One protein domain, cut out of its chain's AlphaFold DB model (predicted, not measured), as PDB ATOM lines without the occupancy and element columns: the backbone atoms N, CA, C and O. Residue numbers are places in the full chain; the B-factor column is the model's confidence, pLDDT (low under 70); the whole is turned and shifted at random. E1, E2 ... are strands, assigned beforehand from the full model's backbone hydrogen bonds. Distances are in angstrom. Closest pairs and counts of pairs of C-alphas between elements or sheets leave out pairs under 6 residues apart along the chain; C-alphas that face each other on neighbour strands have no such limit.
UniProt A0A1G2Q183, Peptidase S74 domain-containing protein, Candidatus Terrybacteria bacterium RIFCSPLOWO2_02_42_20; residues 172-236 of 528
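What this domain is: This is residues 172 to 236 of the 528 residues of the protein "Peptidase S74 domain-containing protein" of Candidatus Terrybacteria bacterium RIFCSPLOWO2_02_42_20 (UniProt A0A1G2Q183). One twisted sheet makes a flat slab of six strands side by side in chain order, E1 to E6, with no named helix. E1 to E5 form a meander, each strand the antiparallel neighbour of the one before; E6 is parallel to E5, and the sheet is mixed. The class is all strand, with 29 of 65 printed residues, under half, in named elements. It is compact: radius of gyration of the C-alphas 12.3 A, spans 37 by 33 by 12 A.

Where its parts are: Find C-alpha 177 at (205.015, 258.046, 287.831), where E1, residues 177 to 181, begins. Then come E2, residues 190 to 195, 15.6 A; E3, 200 to 205, 16.4 A; E4, 208 to 213, 14.8 A; E5, 219 to 221; and E6, 230 to 232, ending at (223.528, 242.328, 283.422).

How they stand to each other: Start at edge strand E1, in a hairpin with E2; N 179 and O 192, 2.9 A, are within hydrogen-bond range. Likewise find N 202 and O 193 for E2 and E3, N 213 and O 201 for E3 and E4, N 220 and O 212 for E4 and E5, and N 231 and O 219 for E5 and E6, each 2.8 A.

The domain as a whole: The farthest C-alphas, Pro 184 and Arg 228, are 37.8 A apart. The printed part has no cut, no link is long, and no printed residue is under 70 in pLDDT.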
ATOM      1  N   ASN A 172     202.220 263.002 279.568       95.94
ATOM      2  CA  ASN A 172     203.279 262.260 278.870       95.94
ATOM      3  C   ASN A 172     204.685 262.901 278.965       95.94
ATOM      4  O   ASN A 172     205.614 262.459 278.302       95.94
ATOM      5  N   THR A 173     204.849 263.944 279.780       96.75
ATOM      6  CA  THR A 173     206.126 264.593 280.106       96.75
ATOM      7  C   THR A 173     206.720 264.129 281.439       96.75
ATOM      8  O   THR A 173     207.797 264.588 281.807       96.75
ATOM      9  N   GLN A 174     206.022 263.279 282.202       97.31
ATOM     10  CA  GLN A 174     206.440 262.914 283.556       97.31
ATOM     11  C   GLN A 174     207.360 261.689 283.568       97.31
ATOM     12  O   GLN A 174     206.972 260.601 283.148       97.31
ATOM     13  N   SER A 175     208.556 261.863 284.134       93.56
ATOM     14  CA  SER A 175     209.575 260.815 284.279       93.56
ATOM     15  C   SER A 175     209.525 260.036 285.601       93.56
ATOM     16  O   SER A 175     210.367 259.176 285.851       93.56
ATOM     17  N   ALA A 176     208.553 260.345 286.465       91.50
ATOM     18  CA  ALA A 176     208.455 259.820 287.825       91.50
ATOM     19  C   ALA A 176     206.998 259.490 288.211       91.50
ATOM     20  O   ALA A 176     206.414 260.140 289.077       91.50
ATOM     21  N   VAL A 177     206.392 258.499 287.549       97.12
ATOM     22  CA  VAL A 177     205.015 258.046 287.831       97.12
ATOM     23  C   VAL A 177     205.039 256.657 288.463       97.12
ATOM     24  O   VAL A 177     205.521 255.718 287.838       97.12
ATOM     25  N   GLY A 178     204.496 256.482 289.671       96.31
ATOM     26  CA  GLY A 178     204.355 255.151 290.266       96.31
ATOM     27  C   GLY A 178     204.302 255.131 291.792       96.31
ATOM     28  O   GLY A 178     203.713 256.014 292.410       96.31
ATOM     29  N   ILE A 179     204.892 254.089 292.382       97.62
ATOM     30  CA  ILE A 179     204.834 253.780 293.817       97.62
ATOM     31  C   ILE A 179     206.211 254.029 294.439       97.62
ATOM     32  O   ILE A 179     207.233 253.626 293.880       97.62
ATOM     33  N   VAL A 180     206.232 254.682 295.598       97.31
ATOM     34  CA  VAL A 180     207.446 255.096 296.310       97.31
ATOM     35  C   VAL A 180     207.392 254.596 297.753       97.31
ATOM     36  O   VAL A 180     206.342 254.631 298.391       97.31
ATOM     37  N   TRP A 181     208.541 254.147 298.248       97.81
ATOM     38  CA  TRP A 181     208.810 253.773 299.630       97.81
ATOM     39  C   TRP A 181     209.940 254.649 300.161       97.81
ATOM     40  O   TRP A 181     210.935 254.870 299.469       97.81
ATOM     41  N   GLY A 182     209.786 255.089 301.404       97.25
ATOM     42  CA  GLY A 182     210.768 255.869 302.136       97.25
ATOM     43  C   GLY A 182     210.789 255.481 303.609       97.25
ATOM     44  O   GLY A 182     209.870 254.821 304.105       97.25
ATOM     45  N   ASP A 183     211.837 255.909 304.292       97.12
ATOM     46  CA  ASP A 183     212.082 255.749 305.721       97.12
ATOM     47  C   ASP A 183     212.396 257.137 306.348       97.12
ATOM     48  O   ASP A 183     212.200 258.161 305.683       97.12
ATOM     49  N   PRO A 184     212.762 257.245 307.643       97.94
ATOM     50  CA  PRO A 184     213.098 258.535 308.259       97.94
ATOM     51  C   PRO A 184     214.358 259.213 307.698       97.94
ATOM     52  O   PRO A 184     214.557 260.403 307.955       97.94
ATOM     53  N   GLU A 185     215.205 258.481 306.973       97.38
ATOM     54  CA  GLU A 185     216.483 258.944 306.438       97.38
ATOM     55  C   GLU A 185     216.386 259.366 304.957       97.38
ATOM     56  O   GLU A 185     216.993 260.368 304.570       97.38
ATOM     57  N   ASP A 186     215.612 258.643 304.141       97.25
ATOM     58  CA  ASP A 186     215.381 258.897 302.713       97.25
ATOM     59  C   ASP A 186     213.908 258.622 302.345       97.25
ATOM     60  O   ASP A 186     213.396 257.507 302.472       97.25
ATOM     61  N   ASN A 187     213.203 259.651 301.858       96.12
ATOM     62  CA  ASN A 187     211.770 259.577 301.573       96.12
ATOM     63  C   ASN A 187     211.417 258.922 300.221       96.12
ATOM     64  O   ASN A 187     210.228 258.723 299.958       96.12
ATOM     65  N   ASP A 188     212.399 258.595 299.374       96.00
ATOM     66  CA  ASP A 188     212.199 257.861 298.120       96.00
ATOM     67  C   ASP A 188     213.281 256.789 297.829       96.00
ATOM     68  O   ASP A 188     213.579 256.447 296.676       96.00
ATOM     69  N   VAL A 189     213.810 256.175 298.896       97.06
ATOM     70  CA  VAL A 189     214.856 255.130 298.885       97.06
ATOM     71  C   VAL A 189     214.516 253.891 298.040       97.06
ATOM     72  O   VAL A 189     215.416 253.231 297.505       97.06
ATOM     73  N   GLY A 190     213.227 253.563 297.893       98.00
ATOM     74  CA  GLY A 190     212.724 252.459 297.071       98.00
ATOM     75  C   GLY A 190     211.580 252.908 296.162       98.00
ATOM     76  O   GLY A 190     210.724 253.681 296.582       98.00
ATOM     77  N   ARG A 191     211.543 252.467 294.898       97.75
ATOM     78  CA  ARG A 191     210.550 252.961 293.917       97.75
ATOM     79  C   ARG A 191     210.208 251.927 292.843       97.75
ATOM     80  O   ARG A 191     211.085 251.213 292.361       97.75
ATOM     81  N   ILE A 192     208.953 251.931 292.398       98.06
ATOM     82  CA  ILE A 192     208.492 251.352 291.130       98.06
ATOM     83  C   ILE A 192     208.018 252.524 290.273       98.06
ATOM     84  O   ILE A 192     207.064 253.199 290.651       98.06
ATOM     85  N   VAL A 193     208.682 252.780 289.144       97.50
ATOM     86  CA  VAL A 193     208.505 254.020 288.366       97.50
ATOM     87  C   VAL A 193     208.349 253.735 286.878       97.50
ATOM     88  O   VAL A 193     209.144 252.993 286.304       97.50
ATOM     89  N   TYR A 194     207.377 254.388 286.247       97.81
ATOM     90  CA  TYR A 194     207.301 254.586 284.805       97.81
ATOM     91  C   TYR A 194     207.754 256.007 284.433       97.81
ATOM     92  O   TYR A 194     207.382 256.982 285.094       97.81
ATOM     93  N   ASP A 195     208.538 256.109 283.363       97.06
ATOM     94  CA  ASP A 195     209.009 257.352 282.758       97.06
ATOM     95  C   ASP A 195     208.413 257.505 281.352       97.06
ATOM     96  O   ASP A 195     208.837 256.816 280.425       97.06
ATOM     97  N   HIS A 196     207.464 258.432 281.184       96.81
ATOM     98  CA  HIS A 196     206.833 258.734 279.892       96.81
ATOM     99  C   HIS A 196     207.753 259.472 278.902       96.81
ATOM    100  O   HIS A 196     207.408 259.609 277.732       96.81
ATOM    101  N   THR A 197     208.908 259.983 279.342       96.50
ATOM    102  CA  THR A 197     209.854 260.702 278.471       96.50
ATOM    103  C   THR A 197     210.829 259.770 277.755       96.50
ATOM    104  O   THR A 197     211.404 260.155 276.735       96.50
ATOM    105  N   THR A 198     211.008 258.544 278.263       95.88
ATOM    106  CA  THR A 198     211.862 257.509 277.650       95.88
ATOM    107  C   THR A 198     211.175 256.145 277.479       95.88
ATOM    108  O   THR A 198     211.831 255.191 277.055       95.88
ATOM    109  N   ASP A 199     209.880 256.058 277.804       96.12
ATOM    110  CA  ASP A 199     209.051 254.842 277.859       96.12
ATOM    111  C   ASP A 199     209.749 253.679 278.590       96.12
ATOM    112  O   ASP A 199     209.828 252.543 278.114       96.12
ATOM    113  N   LYS A 200     210.282 253.985 279.783       97.19
ATOM    114  CA  LYS A 200     210.995 253.039 280.658       97.19
ATOM    115  C   LYS A 200     210.194 252.705 281.909       97.19
ATOM    116  O   LYS A 200     209.698 253.596 282.594       97.19
ATOM    117  N   PHE A 201     210.185 251.430 282.287       98.25
ATOM    118  CA  PHE A 201     209.735 250.969 283.603       98.25
ATOM    119  C   PHE A 201     210.947 250.578 284.458       98.25
ATOM    120  O   PHE A 201     211.856 249.913 283.970       98.25
ATOM    121  N   SER A 202     210.993 250.999 285.722       97.81
ATOM    122  CA  SER A 202     212.204 250.948 286.552       97.81
ATOM    123  C   SER A 202     211.930 250.519 287.990       97.81
ATOM    124  O   SER A 202     210.974 250.990 288.610       97.81
ATOM    125  N   LEU A 203     212.827 249.698 288.543       98.25
ATOM    126  CA  LEU A 203     212.876 249.358 289.966       98.25
ATOM    127  C   LEU A 203     214.082 250.033 290.622       98.25
ATOM    128  O   LEU A 203     215.214 249.905 290.146       98.25
ATOM    129  N   TRP A 204     213.827 250.712 291.735       97.62
ATOM    130  CA  TRP A 204     214.824 251.422 292.528       97.62
ATOM    131  C   TRP A 204     214.892 250.857 293.944       97.62
ATOM    132  O   TRP A 204     213.851 250.613 294.556       97.62
ATOM    133  N   THR A 205     216.104 250.706 294.474       97.31
ATOM    134  CA  THR A 205     216.372 250.364 295.881       97.31
ATOM    135  C   THR A 205     217.674 251.025 296.335       97.31
ATOM    136  O   THR A 205     218.591 251.195 295.532       97.31
ATOM    137  N   ALA A 206     217.759 251.411 297.614       96.00
ATOM    138  CA  ALA A 206     218.884 252.178 298.170       96.00
ATOM    139  C   ALA A 206     219.221 253.447 297.349       96.00
ATOM    140  O   ALA A 206     220.388 253.752 297.113       96.00
ATOM    141  N   GLY A 207     218.192 254.138 296.841       94.25
ATOM    142  CA  GLY A 207     218.336 255.338 296.006       94.25
ATOM    143  C   GLY A 207     218.857 255.096 294.577       94.25
ATOM    144  O   GLY A 207     219.057 256.057 293.837       94.25
ATOM    145  N   VAL A 208     219.065 253.842 294.152       94.62
ATOM    146  CA  VAL A 208     219.684 253.488 292.858       94.62
ATOM    147  C   VAL A 208     218.726 252.697 291.961       94.62
ATOM    148  O   VAL A 208     218.027 251.793 292.418       94.62
ATOM    149  N   GLN A 209     218.723 253.007 290.660       96.12
ATOM    150  CA  GLN A 209     217.992 252.273 289.620       96.12
ATOM    151  C   GLN A 209     218.668 250.918 289.343       96.12
ATOM    152  O   GLN A 209     219.567 250.813 288.510       96.12
ATOM    153  N   ASN A 210     218.238 249.874 290.049       97.06
ATOM    154  CA  ASN A 210     218.867 248.551 289.991       97.06
ATOM    155  C   ASN A 210     218.301 247.643 288.885       97.06
ATOM    156  O   ASN A 210     218.999 246.729 288.439       97.06
ATOM    157  N   MET A 211     217.079 247.903 288.402       98.19
ATOM    158  CA  MET A 211     216.512 247.222 287.233       98.19
ATOM    159  C   MET A 211     215.740 248.186 286.329       98.19
ATOM    160  O   MET A 211     215.073 249.104 286.810       98.19
ATOM    161  N   VAL A 212     215.784 247.941 285.020       98.25
ATOM    162  CA  VAL A 212     215.012 248.668 284.004       98.25
ATOM    163  C   VAL A 212     214.435 247.708 282.964       98.25
ATOM    164  O   VAL A 212     215.076 246.724 282.604       98.25
ATOM    165  N   LEU A 213     213.245 248.016 282.459       98.50
ATOM    166  CA  LEU A 213     212.700 247.533 281.195       98.50
ATOM    167  C   LEU A 213     212.643 248.737 280.246       98.50
ATOM    168  O   LEU A 213     212.030 249.751 280.589       98.50
ATOM    169  N   ASP A 214     213.324 248.657 279.102       97.31
ATOM    170  CA  ASP A 214     213.377 249.754 278.129       97.31
ATOM    171  C   ASP A 214     212.223 249.730 277.108       97.31
ATOM    172  O   ASP A 214     211.501 248.741 276.971       97.31
ATOM    173  N   THR A 215     212.095 250.819 276.345       96.75
ATOM    174  CA  THR A 215     211.118 250.974 275.251       96.75
ATOM    175  C   THR A 215     211.209 249.899 274.152       96.75
ATOM    176  O   THR A 215     210.282 249.779 273.352       96.75
ATOM    177  N   ASN A 216     212.296 249.124 274.086       96.81
ATOM    178  CA  ASN A 216     212.489 248.032 273.127       96.81
ATOM    179  C   ASN A 216     212.135 246.654 273.727       96.81
ATOM    180  O   ASN A 216     212.223 245.643 273.030       96.81
ATOM    181  N   GLY A 217     211.769 246.592 275.013       97.25
ATOM    182  CA  GLY A 217     211.523 245.355 275.752       97.25
ATOM    183  C   GLY A 217     212.782 244.684 276.320       97.25
ATOM    184  O   GLY A 217     212.711 243.531 276.743       97.25
ATOM    185  N   ASN A 218     213.932 245.365 276.343       98.25
ATOM    186  CA  ASN A 218     215.157 244.847 276.949       98.25
ATOM    187  C   ASN A 218     215.155 245.047 278.471       98.25
ATOM    188  O   ASN A 218     214.873 246.144 278.957       98.25
ATOM    189  N   VAL A 219     215.577 244.028 279.221       98.50
ATOM    190  CA  VAL A 219     215.793 244.112 280.671       98.50
ATOM    191  C   VAL A 219     217.255 244.443 280.977       98.50
ATOM    192  O   VAL A 219     218.164 243.716 280.574       98.50
ATOM    193  N   GLY A 220     217.491 245.521 281.722       98.06
ATOM    194  CA  GLY A 220     218.779 245.845 282.335       98.06
ATOM    195  C   GLY A 220     218.772 245.535 283.833       98.06
ATOM    196  O   GLY A 220     217.827 245.904 284.525       98.06
ATOM    197  N   ILE A 221     219.822 244.882 284.339       98.06
ATOM    198  CA  ILE A 221     220.075 244.650 285.772       98.06
ATOM    199  C   ILE A 221     221.459 245.218 286.100       98.06
ATOM    200  O   ILE A 221     222.444 244.855 285.457       98.06
ATOM    201  N   GLY A 222     221.537 246.144 287.059       96.50
ATOM    202  CA  GLY A 222     222.760 246.912 287.333       96.50
ATOM    203  C   GLY A 222     223.154 247.895 286.215       96.50
ATOM    204  O   GLY A 222     224.245 248.457 286.246       96.50
ATOM    205  N   THR A 223     222.285 248.106 285.220       95.88
ATOM    206  CA  THR A 223     222.491 249.039 284.104       95.88
ATOM    207  C   THR A 223     221.174 249.678 283.670       95.88
ATOM    208  O   THR A 223     220.136 249.020 283.625       95.88
ATOM    209  N   THR A 224     221.225 250.965 283.318       95.44
ATOM    210  CA  THR A 224     220.077 251.774 282.861       95.44
ATOM    211  C   THR A 224     219.967 251.840 281.328       95.44
ATOM    212  O   THR A 224     219.004 252.397 280.780       95.44
ATOM    213  N   THR A 225     220.948 251.254 280.632       95.50
ATOM    214  CA  THR A 225     221.081 251.186 279.169       95.50
ATOM    215  C   THR A 225     221.382 249.742 278.736       95.50
ATOM    216  O   THR A 225     222.538 249.410 278.446       95.50
ATOM    217  N   PRO A 226     220.378 248.846 278.730       96.94
ATOM    218  CA  PRO A 226     220.551 247.506 278.188       96.94
ATOM    219  C   PRO A 226     220.870 247.552 276.683       96.94
ATOM    220  O   PRO A 226     220.358 248.388 275.943       96.94
ATOM    221  N   TRP A 227     221.737 246.645 276.236       93.94
ATOM    222  CA  TRP A 227     222.245 246.539 274.856       93.94
ATOM    223  C   TRP A 227     221.935 245.163 274.219       93.94
ATOM    224  O   TRP A 227     222.274 244.897 273.059       93.94
ATOM    225  N   ARG A 228     221.260 244.298 274.989       94.44
ATOM    226  CA  ARG A 228     220.615 243.024 274.632       94.44
ATOM    227  C   ARG A 228     219.365 242.822 275.493       94.44
ATOM    228  O   ARG A 228     219.271 243.400 276.576       94.44
ATOM    229  N   THR A 229     218.477 241.930 275.044       95.56
ATOM    230  CA  THR A 229     217.188 241.573 275.676       95.56
ATOM    231  C   THR A 229     217.288 241.275 277.172       95.56
ATOM    232  O   THR A 229     216.377 241.613 277.921       95.56
ATOM    233  N   LEU A 230     218.411 240.708 277.616       96.50
ATOM    234  CA  LEU A 230     218.855 240.770 279.002       96.50
ATOM    235  C   LEU A 230     220.292 241.301 279.022       96.50
ATOM    236  O   LEU A 230     221.162 240.757 278.345       96.50
ATOM    237  N   SER A 231     220.533 242.353 279.797       95.88
ATOM    238  CA  SER A 231     221.851 242.953 280.017       95.88
ATOM    239  C   SER A 231     222.121 243.028 281.517       95.88
ATOM    240  O   SER A 231     221.401 243.721 282.232       95.88
ATOM    241  N   VAL A 232     223.149 242.330 282.000       95.62
ATOM    242  CA  VAL A 232     223.528 242.328 283.422       95.62
ATOM    243  C   VAL A 232     224.909 242.951 283.588       95.62
ATOM    244  O   VAL A 232     225.848 242.575 282.889       95.62
ATOM    245  N   THR A 233     225.041 243.880 284.531       94.06
ATOM    246  CA  THR A 233     226.331 244.408 284.986       94.06
ATOM    247  C   THR A 233     226.599 243.882 286.393       94.06
ATOM    248  O   THR A 233     225.932 244.275 287.345       94.06
ATOM    249  N   GLY A 234     227.557 242.960 286.514       91.62
ATOM    250  CA  GLY A 234     227.846 242.227 287.749       91.62
ATOM    251  C   GLY A 234     227.820 240.711 287.540       91.62
ATOM    252  O   GLY A 234     227.962 240.226 286.418       91.62
ATOM    253  N   THR A 235     227.659 239.958 288.627       90.88
ATOM    254  CA  THR A 235     227.647 238.489 288.624       90.88
ATOM    255  C   THR A 235     226.242 237.920 288.408       90.88
ATOM    256  O   THR A 235     225.254 238.452 288.911       90.88
ATOM    257  N   VAL A 236     226.147 236.790 287.697       90.69
ATOM    258  CA  VAL A 236     224.909 236.003 287.562       90.69
ATOM    259  C   VAL A 236     225.073 234.692 288.330       90.69
ATOM    260  O   VAL A 236     226.024 233.951 288.093       90.69
TER     261      VAL A 236